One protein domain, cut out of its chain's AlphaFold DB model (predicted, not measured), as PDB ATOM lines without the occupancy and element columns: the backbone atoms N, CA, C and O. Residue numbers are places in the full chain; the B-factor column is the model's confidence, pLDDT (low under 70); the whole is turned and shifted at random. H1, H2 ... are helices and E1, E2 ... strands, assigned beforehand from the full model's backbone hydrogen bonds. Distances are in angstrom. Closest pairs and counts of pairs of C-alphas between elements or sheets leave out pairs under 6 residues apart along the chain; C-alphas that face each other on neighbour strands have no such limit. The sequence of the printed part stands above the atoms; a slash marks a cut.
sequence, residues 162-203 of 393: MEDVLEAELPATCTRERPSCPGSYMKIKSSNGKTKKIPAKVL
ATOM      1  N   MET A 162     -43.009   5.676   3.966       94.50
ATOM      2  CA  MET A 162     -42.323   6.860   3.436       94.50
ATOM      3  C   MET A 162     -42.110   7.933   4.510       94.50
ATOM      4  O   MET A 162     -41.166   8.709   4.383       94.50
ATOM      5  N   GLU A 163     -42.949   7.971   5.544       94.69
ATOM      6  CA  GLU A 163     -42.800   8.858   6.700       94.69
ATOM      7  C   GLU A 163     -41.529   8.495   7.475       94.69
ATOM      8  O   GLU A 163     -40.662   9.354   7.626       94.69
ATOM      9  N   ASP A 164     -41.308   7.203   7.751       94.56
ATOM     10  CA  ASP A 164     -40.084   6.695   8.388       94.56
ATOM     11  C   ASP A 164     -38.835   7.171   7.633       94.56
ATOM     12  O   ASP A 164     -37.859   7.616   8.226       94.56
ATOM     13  N   VAL A 165     -38.856   7.120   6.295       95.00
ATOM     14  CA  VAL A 165     -37.735   7.557   5.443       95.00
ATOM     15  C   VAL A 165     -37.488   9.065   5.540       95.00
ATOM     16  O   VAL A 165     -36.335   9.507   5.510       95.00
ATOM     17  N   LEU A 166     -38.548   9.872   5.582       93.94
ATOM     18  CA  LEU A 166     -38.448  11.332   5.622       93.94
ATOM     19  C   LEU A 166     -38.021  11.823   7.012       93.94
ATOM     20  O   LEU A 166     -37.195  12.737   7.117       93.94
ATOM     21  N   GLU A 167     -38.506  11.171   8.060       94.00
ATOM     22  CA  GLU A 167     -38.258  11.529   9.456       94.00
ATOM     23  C   GLU A 167     -36.993  10.882  10.025       94.00
ATOM     24  O   GLU A 167     -36.429  11.408  10.976       94.00
ATOM     25  N   ALA A 168     -36.455   9.848   9.367       92.25
ATOM     26  CA  ALA A 168     -35.261   9.108   9.773       92.25
ATOM     27  C   ALA A 168     -34.134   9.980  10.353       92.25
ATOM     28  O   ALA A 168     -33.535  10.803   9.641       92.25
ATOM     29  N   GLU A 169     -33.798   9.746  11.619       88.88
ATOM     30  CA  GLU A 169     -32.585  10.265  12.244       88.88
ATOM     31  C   GLU A 169     -31.355   9.505  11.725       88.88
ATOM     32  O   GLU A 169     -31.421   8.327  11.368       88.88
ATOM     33  N   LEU A 170     -30.219  10.197  11.605       86.38
ATOM     34  CA  LEU A 170     -28.992   9.602  11.072       86.38
ATOM     35  C   LEU A 170     -28.126   9.032  12.209       86.38
ATOM     36  O   LEU A 170     -27.889   9.754  13.176       86.38
ATOM     37  N   PRO A 171     -27.564   7.815  12.061       84.12
ATOM     38  CA  PRO A 171     -27.666   6.915  10.906       84.12
ATOM     39  C   PRO A 171     -28.991   6.126  10.868       84.12
ATOM     40  O   PRO A 171     -29.380   5.497  11.844       84.12
ATOM     41  N   ALA A 172     -29.644   6.090   9.701       87.00
ATOM     42  CA  ALA A 172     -30.936   5.425   9.499       87.00
ATOM     43  C   ALA A 172     -30.786   3.901   9.313       87.00
ATOM     44  O   ALA A 172     -30.969   3.365   8.213       87.00
ATOM     45  N   THR A 173     -30.370   3.202  10.365       92.19
ATOM     46  CA  THR A 173     -30.164   1.748  10.355       92.19
ATOM     47  C   THR A 173     -31.476   0.985  10.496       92.19
ATOM     48  O   THR A 173     -32.436   1.473  11.084       92.19
ATOM     49  N   CYS A 174     -31.510  -0.237   9.979       93.31
ATOM     50  CA  CYS A 174     -32.648  -1.132  10.105       93.31
ATOM     51  C   CYS A 174     -33.034  -1.355  11.579       93.31
ATOM     52  O   CYS A 174     -32.194  -1.646  12.423       93.31
ATOM     53  N   THR A 175     -34.331  -1.256  11.857       91.56
ATOM     54  CA  THR A 175     -34.962  -1.439  13.175       91.56
ATOM     55  C   THR A 175     -35.171  -2.906  13.567       91.56
ATOM     56  O   THR A 175     -35.653  -3.188  14.659       91.56
ATOM     57  N   ARG A 176     -34.832  -3.870  12.700       86.06
ATOM     58  CA  ARG A 176     -34.970  -5.300  13.011       86.06
ATOM     59  C   ARG A 176     -33.932  -5.714  14.054       86.06
ATOM     60  O   ARG A 176     -32.734  -5.728  13.777       86.06
ATOM     61  N   GLU A 177     -34.409  -6.120  15.227       76.44
ATOM     62  CA  GLU A 177     -33.543  -6.485  16.356       76.44
ATOM     63  C   GLU A 177     -33.049  -7.940  16.316       76.44
ATOM     64  O   GLU A 177     -31.974  -8.236  16.841       76.44
ATOM     65  N   ARG A 178     -33.814  -8.874  15.721       77.12
ATOM     66  CA  ARG A 178     -33.503 -10.316  15.754       77.12
ATOM     67  C   ARG A 178     -33.717 -11.024  14.403       77.12
ATOM     68  O   ARG A 178     -34.855 -11.109  13.931       77.12
ATOM     69  N   PRO A 179     -32.645 -11.583  13.807       81.00
ATOM     70  CA  PRO A 179     -31.250 -11.169  13.993       81.00
ATOM     71  C   PRO A 179     -31.080  -9.668  13.719       81.00
ATOM     72  O   PRO A 179     -31.772  -9.110  12.866       81.00
ATOM     73  N   SER A 180     -30.163  -9.025  14.447       88.62
ATOM     74  CA  SER A 180     -29.832  -7.616  14.224       88.62
ATOM     75  C   SER A 180     -29.341  -7.419  12.792       88.62
ATOM     76  O   SER A 180     -28.488  -8.169  12.310       88.62
ATOM     77  N   CYS A 181     -29.900  -6.426  12.099       90.44
ATOM     78  CA  CYS A 181     -29.577  -6.155  10.707       90.44
ATOM     79  C   CYS A 181     -28.769  -4.855  10.571       90.44
ATOM     80  O   CYS A 181     -29.281  -3.793  10.916       90.44
ATOM     81  N   PRO A 182     -27.553  -4.886   9.988       92.50
ATOM     82  CA  PRO A 182     -26.749  -3.681   9.766       92.50
ATOM     83  C   PRO A 182     -27.201  -2.866   8.540       92.50
ATOM     84  O   PRO A 182     -26.512  -1.935   8.130       92.50
ATOM     85  N   GLY A 183     -28.306  -3.259   7.902       93.12
ATOM     86  CA  GLY A 183     -28.800  -2.618   6.690       93.12
ATOM     87  C   GLY A 183     -29.390  -1.242   6.962       93.12
ATOM     88  O   GLY A 183     -29.542  -0.813   8.105       93.12
ATOM     89  N   SER A 184     -29.761  -0.554   5.893       94.50
ATOM     90  CA  SER A 184     -30.407   0.750   5.958       94.50
ATOM     91  C   SER A 184     -31.647   0.779   5.077       94.50
ATOM     92  O   SER A 184     -31.713   0.144   4.025       94.50
ATOM     93  N   TYR A 185     -32.651   1.532   5.512       94.50
ATOM     94  CA  TYR A 185     -33.888   1.753   4.766       94.50
ATOM     95  C   TYR A 185     -33.899   3.103   4.035       94.50
ATOM     96  O   TYR A 185     -34.758   3.345   3.186       94.50
ATOM     97  N   MET A 186     -32.908   3.968   4.286       94.69
ATOM     98  CA  MET A 186     -32.822   5.316   3.725       94.69
ATOM     99  C   MET A 186     -31.406   5.643   3.243       94.69
ATOM    100  O   MET A 186     -30.408   5.202   3.798       94.69
ATOM    101  N   LYS A 187     -31.305   6.456   2.193       93.44
ATOM    102  CA  LYS A 187     -30.051   7.079   1.761       93.44
ATOM    103  C   LYS A 187     -30.276   8.527   1.353       93.44
ATOM    104  O   LYS A 187     -31.357   8.909   0.902       93.44
ATOM    105  N   ILE A 188     -29.222   9.328   1.441       92.88
ATOM    106  CA  ILE A 188     -29.250  10.726   1.014       92.88
ATOM    107  C   ILE A 188     -28.806  10.803  -0.442       92.88
ATOM    108  O   ILE A 188     -27.752  10.293  -0.818       92.88
ATOM    109  N   LYS A 189     -29.610  11.468  -1.271       91.12
ATOM    110  CA  LYS A 189     -29.242  11.812  -2.642       91.12
ATOM    111  C   LYS A 189     -29.084  13.322  -2.760       91.12
ATOM    112  O   LYS A 189     -30.021  14.064  -2.467       91.12
ATOM    113  N   SER A 190     -27.921  13.760  -3.230       89.50
ATOM    114  CA  SER A 190     -27.642  15.163  -3.544       89.50
ATOM    115  C   SER A 190     -27.858  15.410  -5.036       89.50
ATOM    116  O   SER A 190     -27.317  14.684  -5.868       89.50
ATOM    117  N   SER A 191     -28.655  16.417  -5.388       86.12
ATOM    118  CA  SER A 191     -28.859  16.851  -6.774       86.12
ATOM    119  C   SER A 191     -29.033  18.365  -6.812       86.12
ATOM    120  O   SER A 191     -29.872  18.900  -6.090       86.12
ATOM    121  N   ASN A 192     -28.264  19.060  -7.654       78.62
ATOM    122  CA  ASN A 192     -28.296  20.526  -7.799       78.62
ATOM    123  C   ASN A 192     -28.214  21.277  -6.451       78.62
ATOM    124  O   ASN A 192     -29.003  22.181  -6.189       78.62
ATOM    125  N   GLY A 193     -27.313  20.852  -5.557       82.69
ATOM    126  CA  GLY A 193     -27.121  21.467  -4.233       82.69
ATOM    127  C   GLY A 193     -28.213  21.166  -3.196       82.69
ATOM    128  O   GLY A 193     -28.065  21.548  -2.041       82.69
ATOM    129  N   LYS A 194     -29.285  20.452  -3.566       87.44
ATOM    130  CA  LYS A 194     -30.336  20.015  -2.639       87.44
ATOM    131  C   LYS A 194     -30.114  18.562  -2.238       87.44
ATOM    132  O   LYS A 194     -29.925  17.697  -3.097       87.44
ATOM    133  N   THR A 195     -30.158  18.290  -0.940       90.00
ATOM    134  CA  THR A 195     -30.140  16.934  -0.388       90.00
ATOM    135  C   THR A 195     -31.572  16.454  -0.175       90.00
ATOM    136  O   THR A 195     -32.438  17.204   0.271       90.00
ATOM    137  N   LYS A 196     -31.850  15.200  -0.537       92.19
ATOM    138  CA  LYS A 196     -33.147  14.561  -0.302       92.19
ATOM    139  C   LYS A 196     -32.938  13.176   0.298       92.19
ATOM    140  O   LYS A 196     -32.168  12.384  -0.252       92.19
ATOM    141  N   LYS A 197     -33.644  12.884   1.394       93.94
ATOM    142  CA  LYS A 197     -33.779  11.524   1.927       93.94
ATOM    143  C   LYS A 197     -34.653  10.711   0.973       93.94
ATOM    144  O   LYS A 197     -35.733  11.155   0.580       93.94
ATOM    145  N   ILE A 198     -34.155   9.561   0.540       94.88
ATOM    146  CA  ILE A 198     -34.866   8.638  -0.346       94.88
ATOM    147  C   ILE A 198     -34.724   7.209   0.181       94.88
ATOM    148  O   ILE A 198     -33.748   6.923   0.873       94.88
ATOM    149  N   PRO A 199     -35.627   6.286  -0.181       95.44
ATOM    150  CA  PRO A 199     -35.479   4.890   0.202       95.44
ATOM    151  C   PRO A 199     -34.143   4.314  -0.277       95.44
ATOM    152  O   PRO A 199     -33.713   4.546  -1.419       95.44
ATOM    153  N   ALA A 200     -33.473   3.550   0.586       93.50
ATOM    154  CA  ALA A 200     -32.258   2.831   0.213       93.50
ATOM    155  C   ALA A 200     -32.567   1.824  -0.905       93.50
ATOM    156  O   ALA A 200     -31.880   1.801  -1.940       93.50
ATOM    157  N   LYS A 201     -33.667   1.087  -0.718       93.06
ATOM    158  CA  LYS A 201     -34.237   0.100  -1.630       93.06
ATOM    159  C   LYS A 201     -35.771   0.164  -1.567       93.06
ATOM    160  O   LYS A 201     -36.334   0.612  -0.573       93.06
ATOM    161  N   VAL A 202     -36.432  -0.250  -2.648       94.62
ATOM    162  CA  VAL A 202     -37.899  -0.308  -2.741       94.62
ATOM    163  C   VAL A 202     -38.359  -1.717  -3.095       94.62
ATOM    164  O   VAL A 202     -37.743  -2.393  -3.934       94.62
ATOM    165  N   LEU A 203     -39.440  -2.144  -2.449       94.56
ATOM    166  CA  LEU A 203     -40.217  -3.317  -2.811       94.56
ATOM    167  C   LEU A 203     -41.341  -2.873  -3.740       94.56
ATOM    168  O   LEU A 203     -42.145  -2.016  -3.381       94.56
TER     169      LEU A 203
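Overview. This is residues 162 to 203 of the 393 residues of an uncharacterized protein of Rhizoctonia solani (UniProt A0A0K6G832). Picture a long, narrow hairpin of two strands, E1 and E2, reaching one way, and a long loop within residues 168 to 185 reaching the other way and folding back, with the short helix H1 packed on the hairpin, mainly on E2. The tip of the hairpin, residues 190 to 195, sticks out, and beyond the other end of E2 the short strand E3 leads off at an angle. The printed part has 42 residues, with one named helix and three named strands in the order H1, E1, E2, E3; the sheet has the order E1 - E2 and is antiparallel, and the class is mixed, helices and strands. The whole is only just loose, close to compact, with a radius of gyration of the C-alphas of 11.3 A, and elongated, with spans of 39 by 22 by 17 A.

Along the chain. Find C-alpha 162 at (-42.323, 6.860, 3.436); here H1 begins, and it runs through residues 162 to 167 over 8.6 A. Residues 168 to 185 then hold no named element. At C-alpha 186, (-32.822, 5.316, 3.725), E1 begins, residues 186 to 191, 16.1 A long. E2, residues 194 to 199, comes back over 16.2 A. Last comes E3, residues 201 to 203, 7.0 A long, ending at C-alpha 203, (-40.217, -3.317, -2.811).

Arrangement. Begin with E1 and E2, a hairpin of antiparallel neighbours whose directions differ by 149 degrees. Look at N 189 and O 196, 2.9 A apart, and N 187 and O 198, 2.8 A apart, both within hydrogen-bond range. The C-alphas of Met 186 and Pro 199 face each other at 4.4 A. H1 and E2 have 6 pairs of C-alphas within 8 A, the closest those of Leu 166 and Lys 197, 6.0 A apart. H1 and E1 have one such pair, the C-alphas of Val 165 and Met 186, 5.7 A apart. In H1 every O i to N i+4 pair is within hydrogen-bond range. E2 runs on into E3 across a break of 1 residue, at 43 degrees, and the two meet only through their link. E3 pairs with no named strand; its closest C-alpha to E1 is that of Lys 201, 7.6 A from that of Met 186. H1 and E3 are apart.

Size, cuts and confidence. The two C-alphas farthest apart are those of Arg 178, in the loop, and Asn 192, between E1 and E2, at 39.2 A. The link from H1 to E1, 18 residues, is long; the links E1 to E2 and E2 to E3 are tight. The printed part has no cut. The mean pLDDT of the printed part is 90.4, and no printed residue is under 70 in this predicted model.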